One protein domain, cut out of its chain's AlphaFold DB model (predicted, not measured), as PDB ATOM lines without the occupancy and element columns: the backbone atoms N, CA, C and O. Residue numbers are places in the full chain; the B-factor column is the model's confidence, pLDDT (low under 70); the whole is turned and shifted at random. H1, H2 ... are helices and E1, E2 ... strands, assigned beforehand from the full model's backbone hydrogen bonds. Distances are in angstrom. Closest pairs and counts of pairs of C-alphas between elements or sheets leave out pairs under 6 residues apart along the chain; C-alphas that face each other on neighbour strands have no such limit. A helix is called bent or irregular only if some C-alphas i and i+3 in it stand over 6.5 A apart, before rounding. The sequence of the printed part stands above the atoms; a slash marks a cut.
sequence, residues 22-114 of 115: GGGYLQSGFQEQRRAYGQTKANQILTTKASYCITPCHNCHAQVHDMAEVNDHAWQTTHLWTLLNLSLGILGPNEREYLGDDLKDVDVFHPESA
ATOM      1  N   GLY A  22      36.681 -26.827  72.973       94.38
ATOM      2  CA  GLY A  22      37.997 -26.179  72.888       94.38
ATOM      3  C   GLY A  22      37.936 -24.645  72.859       94.38
ATOM      4  O   GLY A  22      36.865 -24.049  72.837       94.38
ATOM      5  N   GLY A  23      39.101 -23.988  72.855       92.19
ATOM      6  CA  GLY A  23      39.199 -22.535  72.631       92.19
ATOM      7  C   GLY A  23      38.508 -21.650  73.679       92.19
ATOM      8  O   GLY A  23      38.167 -20.515  73.374       92.19
ATOM      9  N   GLY A  24      38.269 -22.166  74.890       92.12
ATOM     10  CA  GLY A  24      37.563 -21.453  75.962       92.12
ATOM     11  C   GLY A  24      36.033 -21.557  75.911       92.12
ATOM     12  O   GLY A  24      35.365 -20.963  76.752       92.12
ATOM     13  N   TYR A  25      35.455 -22.319  74.972       92.94
ATOM     14  CA  TYR A  25      33.996 -22.421  74.825       92.94
ATOM     15  C   TYR A  25      33.283 -23.073  76.014       92.94
ATOM     16  O   TYR A  25      32.126 -22.754  76.270       92.94
ATOM     17  N   LEU A  26      33.946 -23.960  76.762       93.88
ATOM     18  CA  LEU A  26      33.346 -24.541  77.969       93.88
ATOM     19  C   LEU A  26      33.097 -23.491  79.058       93.88
ATOM     20  O   LEU A  26      32.114 -23.595  79.786       93.88
ATOM     21  N   GLN A  27      33.953 -22.472  79.151       94.31
ATOM     22  CA  GLN A  27      33.872 -21.414  80.162       94.31
ATOM     23  C   GLN A  27      33.221 -20.123  79.644       94.31
ATOM     24  O   GLN A  27      33.094 -19.159  80.392       94.31
ATOM     25  N   SER A  28      32.820 -20.071  78.373       93.88
ATOM     26  CA  SER A  28      32.400 -18.825  77.721       93.88
ATOM     27  C   SER A  28      30.973 -18.378  78.062       93.88
ATOM     28  O   SER A  28      30.577 -17.280  77.683       93.88
ATOM     29  N   GLY A  29      30.182 -19.225  78.732       94.06
ATOM     30  CA  GLY A  29      28.754 -18.992  78.989       94.06
ATOM     31  C   GLY A  29      27.839 -19.281  77.789       94.06
ATOM     32  O   GLY A  29      26.620 -19.279  77.937       94.06
ATOM     33  N   PHE A  30      28.397 -19.601  76.617       95.06
ATOM     34  CA  PHE A  30      27.651 -19.903  75.387       95.06
ATOM     35  C   PHE A  30      27.314 -21.400  75.264       95.06
ATOM     36  O   PHE A  30      27.721 -22.083  74.318       95.06
ATOM     37  N   GLN A  31      26.598 -21.938  76.259       95.44
ATOM     38  CA  GLN A  31      26.302 -23.374  76.347       95.44
ATOM     39  C   GLN A  31      25.441 -23.885  75.182       95.44
ATOM     40  O   GLN A  31      25.700 -24.964  74.651       95.44
ATOM     41  N   GLU A  32      24.438 -23.122  74.756       96.38
ATOM     42  CA  GLU A  32      23.574 -23.513  73.638       96.38
ATOM     43  C   GLU A  32      24.376 -23.620  72.335       96.38
ATOM     44  O   GLU A  32      24.296 -24.619  71.623       96.38
ATOM     45  N   GLN A  33      25.236 -22.638  72.068       96.38
ATOM     46  CA  GLN A  33      26.061 -22.582  70.866       96.38
ATOM     47  C   GLN A  33      27.105 -23.703  70.853       96.38
ATOM     48  O   GLN A  33      27.301 -24.338  69.812       96.38
ATOM     49  N   ARG A  34      27.755 -23.996  71.996       96.19
ATOM     50  CA  ARG A  34      28.718 -25.112  72.069       96.19
ATOM     51  C   ARG A  34      28.029 -26.461  71.855       96.19
ATOM     52  O   ARG A  34      28.595 -27.316  71.182       96.19
ATOM     53  N   ARG A  35      26.812 -26.649  72.383       97.19
ATOM     54  CA  ARG A  35      26.016 -27.873  72.176       97.19
ATOM     55  C   ARG A  35      25.548 -27.999  70.729       97.19
ATOM     56  O   ARG A  35      25.715 -29.061  70.137       97.19
ATOM     57  N   ALA A  36      25.070 -26.912  70.125       97.50
ATOM     58  CA  ALA A  36      24.674 -26.885  68.718       97.50
ATOM     59  C   ALA A  36      25.834 -27.288  67.790       97.50
ATOM     60  O   ALA A  36      25.660 -28.131  66.912       97.50
ATOM     61  N   TYR A  37      27.041 -26.758  68.021       96.88
ATOM     62  CA  TYR A  37      28.239 -27.198  67.298       96.88
ATOM     63  C   TYR A  37      28.584 -28.666  67.606       96.88
ATOM     64  O   TYR A  37      28.821 -29.468  66.696       96.88
ATOM     65  N   GLY A  38      28.571 -29.029  68.893       97.56
ATOM     66  CA  GLY A  38      28.876 -30.368  69.395       97.56
ATOM     67  C   GLY A  38      27.955 -31.465  68.858       97.56
ATOM     68  O   GLY A  38      28.384 -32.616  68.778       97.56
ATOM     69  N   GLN A  39      26.747 -31.130  68.393       98.00
ATOM     70  CA  GLN A  39      25.822 -32.092  67.791       98.00
ATOM     71  C   GLN A  39      26.427 -32.817  66.584       98.00
ATOM     72  O   GLN A  39      26.159 -33.999  66.380       98.00
ATOM     73  N   THR A  40      27.303 -32.162  65.818       97.69
ATOM     74  CA  THR A  40      27.999 -32.814  64.694       97.69
ATOM     75  C   THR A  40      28.865 -33.980  65.182       97.69
ATOM     76  O   THR A  40      28.845 -35.065  64.598       97.69
ATOM     77  N   LYS A  41      29.587 -33.791  66.295       98.19
ATOM     78  CA  LYS A  41      30.367 -34.851  66.943       98.19
ATOM     79  C   LYS A  41      29.464 -35.895  67.603       98.19
ATOM     80  O   LYS A  41      29.744 -37.081  67.476       98.19
ATOM     81  N   ALA A  42      28.392 -35.478  68.274       98.31
ATOM     82  CA  ALA A  42      27.449 -36.397  68.911       98.31
ATOM     83  C   ALA A  42      26.810 -37.345  67.889       98.31
ATOM     84  O   ALA A  42      26.848 -38.555  68.073       98.31
ATOM     85  N   ASN A  43      26.337 -36.820  66.756       98.06
ATOM     86  CA  ASN A  43      25.804 -37.628  65.659       98.06
ATOM     87  C   ASN A  43      26.838 -38.639  65.154       98.06
ATOM     88  O   ASN A  43      26.513 -39.797  64.919       98.06
ATOM     89  N   GLN A  44      28.098 -38.219  65.032       98.06
ATOM     90  CA  GLN A  44      29.177 -39.118  64.652       98.06
ATOM     91  C   GLN A  44      29.396 -40.240  65.682       98.06
ATOM     92  O   GLN A  44      29.550 -41.390  65.281       98.06
ATOM     93  N   ILE A  45      29.363 -39.945  66.984       98.19
ATOM     94  CA  ILE A  45      29.441 -40.961  68.049       98.19
ATOM     95  C   ILE A  45      28.238 -41.912  67.974       98.19
ATOM     96  O   ILE A  45      28.415 -43.122  67.960       98.19
ATOM     97  N   LEU A  46      27.019 -41.390  67.824       98.19
ATOM     98  CA  LEU A  46      25.798 -42.199  67.731       98.19
ATOM     99  C   LEU A  46      25.845 -43.213  66.578       98.19
ATOM    100  O   LEU A  46      25.345 -44.329  66.716       98.19
ATOM    101  N   THR A  47      26.482 -42.867  65.453       97.81
ATOM    102  CA  THR A  47      26.632 -43.808  64.327       97.81
ATOM    103  C   THR A  47      27.507 -45.017  64.650       97.81
ATOM    104  O   THR A  47      27.309 -46.068  64.041       97.81
ATOM    105  N   THR A  48      28.437 -44.907  65.606       97.19
ATOM    106  CA  THR A  48      29.312 -46.028  65.989       97.19
ATOM    107  C   THR A  48      28.594 -47.049  66.861       97.19
ATOM    108  O   THR A  48      28.996 -48.211  66.880       97.19
ATOM    109  N   LYS A  49      27.534 -46.630  67.573       96.19
ATOM    110  CA  LYS A  49      26.820 -47.428  68.587       96.19
ATOM    111  C   LYS A  49      27.735 -47.956  69.699       96.19
ATOM    112  O   LYS A  49      27.409 -48.951  70.344       96.19
ATOM    113  N   ALA A  50      28.887 -47.319  69.904       96.56
ATOM    114  CA  ALA A  50      29.817 -47.704  70.950       96.56
ATOM    115  C   ALA A  50      29.204 -47.439  72.328       96.56
ATOM    116  O   ALA A  50      28.694 -46.350  72.582       96.56
ATOM    117  N   SER A  51      29.328 -48.405  73.237       95.56
ATOM    118  CA  SER A  51      28.926 -48.229  74.637       95.56
ATOM    119  C   SER A  51      29.790 -47.195  75.359       95.56
ATOM    120  O   SER A  51      29.307 -46.516  76.255       95.56
ATOM    121  N   TYR A  52      31.051 -47.046  74.940       97.12
ATOM    122  CA  TYR A  52      32.013 -46.112  75.513       97.12
ATOM    123  C   TYR A  52      32.570 -45.158  74.455       97.12
ATOM    124  O   TYR A  52      33.024 -45.585  73.394       97.12
ATOM    125  N   CYS A  53      32.626 -43.866  74.782       97.62
ATOM    126  CA  CYS A  53      33.372 -42.862  74.033       97.62
ATOM    127  C   CYS A  53      34.595 -42.407  74.843       97.62
ATOM    128  O   CYS A  53      34.480 -41.725  75.863       97.62
ATOM    129  N   ILE A  54      35.785 -42.767  74.361       97.00
ATOM    130  CA  ILE A  54      37.051 -42.533  75.062       97.00
ATOM    131  C   ILE A  54      37.635 -41.182  74.643       97.00
ATOM    132  O   ILE A  54      37.813 -40.908  73.455       97.00
ATOM    133  N   THR A  55      37.973 -40.333  75.613       97.44
ATOM    134  CA  THR A  55      38.492 -38.981  75.361       97.44
ATOM    135  C   THR A  55      39.870 -38.764  76.010       97.44
ATOM    136  O   THR A  55      40.052 -39.036  77.197       97.44
ATOM    137  N   PRO A  56      40.876 -38.251  75.272       96.12
ATOM    138  CA  PRO A  56      42.220 -38.016  75.818       96.12
ATOM    139  C   PRO A  56      42.416 -36.607  76.404       96.12
ATOM    140  O   PRO A  56      43.473 -36.296  76.937       96.12
ATOM    141  N   CYS A  57      41.425 -35.724  76.275       96.12
ATOM    142  CA  CYS A  57      41.517 -34.314  76.644       96.12
ATOM    143  C   CYS A  57      40.397 -33.961  77.620       96.12
ATOM    144  O   CYS A  57      39.243 -34.301  77.365       96.12
ATOM    145  N   HIS A  58      40.717 -33.219  78.683       94.56
ATOM    146  CA  HIS A  58      39.746 -32.783  79.690       94.56
ATOM    147  C   HIS A  58      38.539 -32.047  79.079       94.56
ATOM    148  O   HIS A  58      37.396 -32.404  79.347       94.56
ATOM    149  N   ASN A  59      38.777 -31.092  78.174       96.62
ATOM    150  CA  ASN A  59      37.690 -30.364  77.512       96.62
ATOM    151  C   ASN A  59      36.864 -31.265  76.585       96.62
ATOM    152  O   ASN A  59      35.660 -31.072  76.447       96.62
ATOM    153  N   CYS A  60      37.497 -32.252  75.941       97.62
ATOM    154  CA  CYS A  60      36.763 -33.229  75.140       97.62
ATOM    155  C   CYS A  60      35.883 -34.102  76.022       97.62
ATOM    156  O   CYS A  60      34.731 -34.304  75.671       97.62
ATOM    157  N   HIS A  61      36.400 -34.561  77.161       97.81
ATOM    158  CA  HIS A  61      35.630 -35.333  78.124       97.81
ATOM    159  C   HIS A  61      34.392 -34.565  78.586       97.81
ATOM    160  O   HIS A  61      33.281 -35.032  78.380       97.81
ATOM    161  N   ALA A  62      34.573 -33.353  79.120       97.19
ATOM    162  CA  ALA A  62      33.468 -32.537  79.620       97.19
ATOM    163  C   ALA A  62      32.414 -32.258  78.536       97.19
ATOM    164  O   ALA A  62      31.219 -32.403  78.772       97.19
ATOM    165  N   GLN A  63      32.850 -31.906  77.323       98.06
ATOM    166  CA  GLN A  63      31.938 -31.645  76.213       98.06
ATOM    167  C   GLN A  63      31.212 -32.909  75.740       98.06
ATOM    168  O   GLN A  63      30.020 -32.852  75.475       98.06
ATOM    169  N   VAL A  64      31.909 -34.036  75.587       98.25
ATOM    170  CA  VAL A  64      31.310 -35.285  75.092       98.25
ATOM    171  C   VAL A  64      30.389 -35.909  76.144       98.25
ATOM    172  O   VAL A  64      29.350 -36.441  75.770       98.25
ATOM    173  N   HIS A  65      30.710 -35.766  77.430       97.94
ATOM    174  CA  HIS A  65      29.843 -36.156  78.542       97.94
ATOM    175  C   HIS A  65      28.548 -35.338  78.550       97.94
ATOM    176  O   HIS A  65      27.461 -35.903  78.548       97.94
ATOM    177  N   ASP A  66      28.650 -34.012  78.437       97.75
ATOM    178  CA  ASP A  66      27.492 -33.120  78.300       97.75
ATOM    179  C   ASP A  66      26.646 -33.452  77.057       97.75
ATOM    180  O   ASP A  66      25.419 -33.417  77.110       97.75
ATOM    181  N   MET A  67      27.282 -33.823  75.939       98.50
ATOM    182  CA  MET A  67      26.554 -34.292  74.758       98.50
ATOM    183  C   MET A  67      25.904 -35.667  74.966       98.50
ATOM    184  O   MET A  67      24.885 -35.931  74.337       98.50
ATOM    185  N   ALA A  68      26.450 -36.533  75.820       98.19
ATOM    186  CA  ALA A  68      25.807 -37.796  76.175       98.19
ATOM    187  C   ALA A  68      24.524 -37.536  76.976       98.19
ATOM    188  O   ALA A  68      23.480 -38.086  76.644       98.19
ATOM    189  N   GLU A  69      24.578 -36.642  77.971       97.50
ATOM    190  CA  GLU A  69      23.422 -36.260  78.801       97.50
ATOM    191  C   GLU A  69      22.256 -35.721  77.963       97.50
ATOM    192  O   GLU A  69      21.114 -36.134  78.147       97.50
ATOM    193  N   VAL A  70      22.526 -34.832  76.999       97.25
ATOM    194  CA  VAL A  70      21.470 -34.274  76.127       97.25
ATOM    195  C   VAL A  70      20.990 -35.243  75.040       97.25
ATOM    196  O   VAL A  70      20.029 -34.932  74.344       97.25
ATOM    197  N   ASN A  71      21.653 -36.391  74.878       97.31
ATOM    198  CA  ASN A  71      21.250 -37.480  73.984       97.31
ATOM    199  C   ASN A  71      20.901 -38.739  74.804       97.31
ATOM    200  O   ASN A  71      21.293 -39.846  74.437       97.31
ATOM    201  N   ASP A  72      20.200 -38.563  75.930       96.44
ATOM    202  CA  ASP A  72      19.637 -39.635  76.767       96.44
ATOM    203  C   ASP A  72      20.659 -40.690  77.231       96.44
ATOM    204  O   ASP A  72      20.369 -41.884  77.276       96.44
ATOM    205  N   HIS A  73      21.875 -40.252  77.572       95.69
ATOM    206  CA  HIS A  73      22.977 -41.118  78.004       95.69
ATOM    207  C   HIS A  73      23.297 -42.243  77.002       95.69
ATOM    208  O   HIS A  73      23.627 -43.363  77.390       95.69
ATOM    209  N   ALA A  74      23.236 -41.948  75.699       96.75
ATOM    210  CA  ALA A  74      23.456 -42.931  74.634       96.75
ATOM    211  C   ALA A  74      24.843 -43.614  74.636       96.75
ATOM    212  O   ALA A  74      25.019 -44.622  73.952       96.75
ATOM    213  N   TRP A  75      25.825 -43.080  75.366       97.75
ATOM    214  CA  TRP A  75      27.136 -43.695  75.591       97.75
ATOM    215  C   TRP A  75      27.717 -43.267  76.943       97.75
ATOM    216  O   TRP A  75      27.398 -42.197  77.467       97.75
ATOM    217  N   GLN A  76      28.657 -44.056  77.459       97.38
ATOM    218  CA  GLN A  76      29.477 -43.703  78.609       97.38
ATOM    219  C   GLN A  76      30.710 -42.921  78.140       97.38
ATOM    220  O   GLN A  76      31.473 -43.381  77.289       97.38
ATOM    221  N   THR A  77      30.918 -41.707  78.647       98.00
ATOM    222  CA  THR A  77      32.128 -40.931  78.321       98.00
ATOM    223  C   THR A  77      33.202 -41.235  79.350       98.00
ATOM    224  O   THR A  77      32.949 -41.047  80.530       98.00
ATOM    225  N   THR A  78      34.388 -41.667  78.917       97.06
ATOM    226  CA  THR A  78      35.488 -42.047  79.823       97.06
ATOM    227  C   THR A  78      36.797 -41.405  79.375       97.06
ATOM    228  O   THR A  78      37.021 -41.138  78.187       97.06
ATOM    229  N   HIS A  79      37.698 -41.144  80.318       97.12
ATOM    230  CA  HIS A  79      39.040 -40.686  79.992       97.12
ATOM    231  C   HIS A  79      39.932 -41.821  79.479       97.12
ATOM    232  O   HIS A  79      39.895 -42.942  79.981       97.12
ATOM    233  N   LEU A  80      40.826 -41.509  78.537       96.62
ATOM    234  CA  LEU A  80      41.829 -42.472  78.071       96.62
ATOM    235  C   LEU A  80      42.703 -42.999  79.224       96.62
ATOM    236  O   LEU A  80      42.986 -44.191  79.281       96.62
ATOM    237  N   TRP A  81      43.097 -42.131  80.163       96.00
ATOM    238  CA  TRP A  81      43.941 -42.524  81.294       96.00
ATOM    239  C   TRP A  81      43.245 -43.515  82.239       96.00
ATOM    240  O   TRP A  81      43.911 -44.404  82.760       96.00
ATOM    241  N   THR A  82      41.918 -43.433  82.393       95.62
ATOM    242  CA  THR A  82      41.133 -44.390  83.187       95.62
ATOM    243  C   THR A  82      41.303 -45.806  82.641       95.62
ATOM    244  O   THR A  82      41.602 -46.726  83.395       95.62
ATOM    245  N   LEU A  83      41.195 -45.986  81.319       94.38
ATOM    246  CA  LEU A  83      41.354 -47.302  80.694       94.38
ATOM    247  C   LEU A  83      42.805 -47.793  80.691       94.38
ATOM    248  O   LEU A  83      43.034 -48.997  80.819       94.38
ATOM    249  N   LEU A  84      43.783 -46.889  80.577       95.00
ATOM    250  CA  LEU A  84      45.198 -47.246  80.717       95.00
ATOM    251  C   LEU A  84      45.488 -47.772  82.129       95.00
ATOM    252  O   LEU A  84      46.045 -48.857  82.266       95.00
ATOM    253  N   ASN A  85      45.054 -47.057  83.167       95.50
ATOM    254  CA  ASN A  85      45.254 -47.469  84.556       95.50
ATOM    255  C   ASN A  85      44.468 -48.738  84.905       95.50
ATOM    256  O   ASN A  85      44.981 -49.577  85.643       95.50
ATOM    257  N   LEU A  86      43.259 -48.905  84.351       94.69
ATOM    258  CA  LEU A  86      42.474 -50.134  84.496       94.69
ATOM    259  C   LEU A  86      43.238 -51.324  83.907       94.69
ATOM    260  O   LEU A  86      43.418 -52.330  84.579       94.69
ATOM    261  N   SER A  87      43.773 -51.171  82.692       92.44
ATOM    262  CA  SER A  87      44.542 -52.221  82.005       92.44
ATOM    263  C   SER A  87      45.856 -52.574  82.712       92.44
ATOM    264  O   SER A  87      46.371 -53.674  82.542       92.44
ATOM    265  N   LEU A  88      46.415 -51.634  83.475       93.69
ATOM    266  CA  LEU A  88      47.612 -51.834  84.291       93.69
ATOM    267  C   LEU A  88      47.299 -52.391  85.692       93.69
ATOM    268  O   LEU A  88      48.235 -52.689  86.430       93.69
ATOM    269  N   GLY A  89      46.022 -52.518  86.073       92.38
ATOM    270  CA  GLY A  89      45.610 -52.969  87.407       92.38
ATOM    271  C   GLY A  89      45.921 -51.971  88.529       92.38
ATOM    272  O   GLY A  89      46.098 -52.375  89.675       92.38
ATOM    273  N   ILE A  90      46.030 -50.677  88.206       93.56
ATOM    274  CA  ILE A  90      46.395 -49.609  89.161       93.56
ATOM    275  C   ILE A  90      45.317 -48.529  89.308       93.56
ATOM    276  O   ILE A  90      45.545 -47.529  89.984       93.56
ATOM    277  N   LEU A  91      44.156 -48.689  88.660       94.75
ATOM    278  CA  LEU A  91      43.062 -47.720  88.750       94.75
ATOM    279  C   LEU A  91      42.415 -47.767  90.137       94.75
ATOM    280  O   LEU A  91      41.815 -48.784  90.516       94.75
ATOM    281  N   GLY A  92      42.502 -46.653  90.863       91.81
ATOM    282  CA  GLY A  92      41.998 -46.537  92.225       91.81
ATOM    283  C   GLY A  92      40.466 -46.553  92.314       91.81
ATOM    284  O   GLY A  92      39.774 -46.345  91.314       91.81
ATOM    285  N   PRO A  93      39.901 -46.760  93.518       90.19
ATOM    286  CA  PRO A  93      38.451 -46.859  93.718       90.19
ATOM    287  C   PRO A  93      37.699 -45.572  93.341       90.19
ATOM    288  O   PRO A  93      36.615 -45.632  92.772       90.19
ATOM    289  N   ASN A  94      38.301 -44.403  93.583       90.88
ATOM    290  CA  ASN A  94      37.681 -43.099  93.312       90.88
ATOM    291  C   ASN A  94      37.827 -42.638  91.850       90.88
ATOM    292  O   ASN A  94      37.276 -41.612  91.472       90.88
ATOM    293  N   GLU A  95      38.576 -43.368  91.024       92.69
ATOM    294  CA  GLU A  95      38.877 -42.995  89.633       92.69
ATOM    295  C   GLU A  95      37.951 -43.695  88.621       92.69
ATOM    296  O   GLU A  95      38.164 -43.641  87.408       92.69
ATOM    297  N   ARG A  96      36.921 -44.379  89.133       94.19
ATOM    298  CA  ARG A  96      36.030 -45.285  88.395       94.19
ATOM    299  C   ARG A  96      34.661 -44.686  88.086       94.19
ATOM    300  O   ARG A  96      33.840 -45.361  87.484       94.19
ATOM    301  N   GLU A  97      34.434 -43.423  88.451       93.69
ATOM    302  CA  GLU A  97      33.155 -42.706  88.303       93.69
ATOM    303  C   GLU A  97      32.546 -42.818  86.897       93.69
ATOM    304  O   GLU A  97      31.339 -42.969  86.743       93.69
ATOM    305  N   TYR A  98      33.393 -42.785  85.867       94.12
ATOM    306  CA  TYR A  98      32.974 -42.804  84.468       94.12
ATOM    307  C   TYR A  98      32.966 -44.201  83.836       94.12
ATOM    308  O   TYR A  98      32.806 -44.310  82.619       94.12
ATOM    309  N   LEU A  99      33.173 -45.260  84.621       96.00
ATOM    310  CA  LEU A  99      33.001 -46.638  84.172       96.00
ATOM    311  C   LEU A  99      31.564 -47.091  84.436       96.00
ATOM    312  O   LEU A  99      30.994 -46.825  85.492       96.00
ATOM    313  N   GLY A 100      30.986 -47.784  83.464       94.44
ATOM    314  CA  GLY A 100      29.718 -48.482  83.610       94.44
ATOM    315  C   GLY A 100      29.848 -49.737  84.473       94.44
ATOM    316  O   GLY A 100      30.944 -50.153  84.862       94.44
ATOM    317  N   ASP A 101      28.705 -50.358  84.756       94.75
ATOM    318  CA  ASP A 101      28.606 -51.552  85.606       94.75
ATOM    319  C   ASP A 101      29.448 -52.736  85.106       94.75
ATOM    320  O   ASP A 101      29.830 -53.597  85.894       94.75
ATOM    321  N   ASP A 102      29.766 -52.770  83.814       93.88
ATOM    322  CA  ASP A 102      30.595 -53.793  83.185       93.88
ATOM    323  C   ASP A 102      32.092 -53.665  83.513       93.88
ATOM    324  O   ASP A 102      32.805 -54.667  83.472       93.88
ATOM    325  N   LEU A 103      32.575 -52.463  83.854       94.12
ATOM    326  CA  LEU A 103      34.001 -52.199  84.095       94.12
ATOM    327  C   LEU A 103      34.318 -51.644  85.486       94.12
ATOM    328  O   LEU A 103      35.463 -51.755  85.930       94.12
ATOM    329  N   LYS A 104      33.348 -51.050  86.192       94.12
ATOM    330  CA  LYS A 104      33.606 -50.338  87.456       94.12
ATOM    331  C   LYS A 104      34.241 -51.221  88.538       94.12
ATOM    332  O   LYS A 104      35.093 -50.732  89.271       94.12
ATOM    333  N   ASP A 105      33.918 -52.514  88.571       93.31
ATOM    334  CA  ASP A 105      34.400 -53.467  89.584       93.31
ATOM    335  C   ASP A 105      35.536 -54.382  89.073       93.31
ATOM    336  O   ASP A 105      35.952 -55.316  89.758       93.31
ATOM    337  N   VAL A 106      36.066 -54.126  87.871       92.75
ATOM    338  CA  VAL A 106      37.162 -54.915  87.278       92.75
ATOM    339  C   VAL A 106      38.512 -54.462  87.835       92.75
ATOM    340  O   VAL A 106      38.794 -53.263  87.870       92.75
ATOM    341  N   ASP A 107      39.358 -55.413  88.250       88.88
ATOM    342  CA  ASP A 107      40.740 -55.184  88.703       88.88
ATOM    343  C   ASP A 107      40.869 -54.004  89.686       88.88
ATOM    344  O   ASP A 107      41.679 -53.092  89.503       88.88
ATOM    345  N   VAL A 108      39.995 -53.968  90.702       85.50
ATOM    346  CA  VAL A 108      39.985 -52.897  91.709       85.50
ATOM    347  C   VAL A 108      41.294 -52.912  92.486       85.50
ATOM    348  O   VAL A 108      41.602 -53.856  93.213       85.50
ATOM    349  N   PHE A 109      42.073 -51.842  92.324       82.94
ATOM    350  CA  PHE A 109      43.318 -51.670  93.049       82.94
ATOM    351  C   PHE A 109      43.024 -51.193  94.474       82.94
ATOM    352  O   PHE A 109      42.489 -50.102  94.676       82.94
ATOM    353  N   HIS A 110      43.408 -52.016  95.447       77.75
ATOM    354  CA  HIS A 110      43.309 -51.738  96.876       77.75
ATOM    355  C   HIS A 110      44.704 -51.419  97.432       77.75
ATOM    356  O   HIS A 110      45.392 -52.335  97.896       77.75
ATOM    357  N   PRO A 111      45.174 -50.156  97.370       73.00
ATOM    358  CA  PRO A 111      46.502 -49.787  97.869       73.00
ATOM    359  C   PRO A 111      46.698 -50.126  99.353       73.00
ATOM    360  O   PRO A 111      47.810 -50.431  99.772       73.00
ATOM    361  N   GLU A 112      45.624 -50.131 100.144       75.00
ATOM    362  CA  GLU A 112      45.606 -50.563 101.543       75.00
ATOM    363  C   GLU A 112      45.921 -52.052 101.737       75.00
ATOM    364  O   GLU A 112      46.359 -52.445 102.811       75.00
ATOM    365  N   SER A 113      45.710 -52.874 100.706       70.06
ATOM    366  CA  SER A 113      45.993 -54.316 100.723       70.06
ATOM    367  C   SER A 113      47.418 -54.648 100.271       70.06
ATOM    368  O   SER A 113      47.839 -55.797 100.367       70.06
ATOM    369  N   ALA A 114      48.143 -53.662  99.732       64.44
ATOM    370  CA  ALA A 114      49.495 -53.818  99.199       64.44
ATOM    371  C   ALA A 114      50.600 -53.439 100.207       64.44
ATOM    372  O   ALA A 114      51.778 -53.456  99.842       64.44
TER     373      ALA A 114
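What this domain is: This is residues 22 to 114 of the 115 residues of the protein "Cysteine-rich domain-containing protein" of Desulfobacula phenolica (UniProt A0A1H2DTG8). A small sheet of two parallel strands, E1 and E2, lies near the middle of an elongated model; H2 packs on it, and H1 crosses H2 about perpendicularly toward one end. Toward the other end H3 follows E2 with no residue between them but turns off in another direction, and the long unnamed stretch of residues 88 to 114 folds back there before it trails out to Ala 114. The printed part has 93 residues, with three named helices and two named strands in the order H1, E1, H2, E2, H3; under half of the residues are in named elements, and the class is mostly helix. The whole is only just loose, close to compact, with a radius of gyration of the C-alphas of 15.0 A and spans of 48 by 28 by 17 A.

How they stand to each other: Start with H1, residues 31 to 48, and look near residue 38 for a kink of 44 degrees; H1 is neither bent nor irregular, but only just: C-alphas 37 and 40 are 6.2 A apart. A tight link of 3 residues leads to E1, residues 52 to 55, and another of 2 residues to H2, residues 58 to 69. H1 touches H2 with its residues 35 to 42 alone, about perpendicular at 79 degrees; the closest C-alphas are those of Ala 42 and Met 67, 6.3 A apart. A short link of 6 residues then brings you to E2, residues 76 to 79. E1 and E2 are parallel neighbours at 31 degrees; find N 53 and O 76 at 2.8 A and N 78 and O 53 at 3.1 A, both within hydrogen-bond range. E1, H2 and E2 form a strand-helix-strand unit, two parallel neighbour strands with a helix between them in the chain, and its crossover is right-handed. The closest C-alphas of H2 and E2 are those of His 65 and Thr 77, 5.3 A apart. H3, residues 80 to 87, follows E2 by a tight link with no residue between, and is apart from H1 and H2. In H2 and H3 every O i to N i+4 pair is within hydrogen-bond range; in H1, 11 of 14 are.

Where its parts are: Find C-alpha 31 at (26.302, -23.374, 76.347); from there H1 runs 25.1 A to Thr 48. E1 runs 9.6 A from Tyr 52 to Thr 55, and H2 runs 16.7 A from C-alpha 58 at (39.746, -32.783, 79.690) to Glu 69. E2 spans 10.1 A from Gln 76 to His 79, and H3 spans 10.9 A from Leu 80 to C-alpha 87 at (44.542, -52.221, 82.005).

The domain as a whole: The two C-alphas farthest apart are those of Gln 33 and Ala 114, 48.2 A. Look at residues 27 to 32 for a part that stands free. The printed part has no cut, and no link between named elements is long. The mean pLDDT of the printed part is 94.2, and residue 114 alone is under 70.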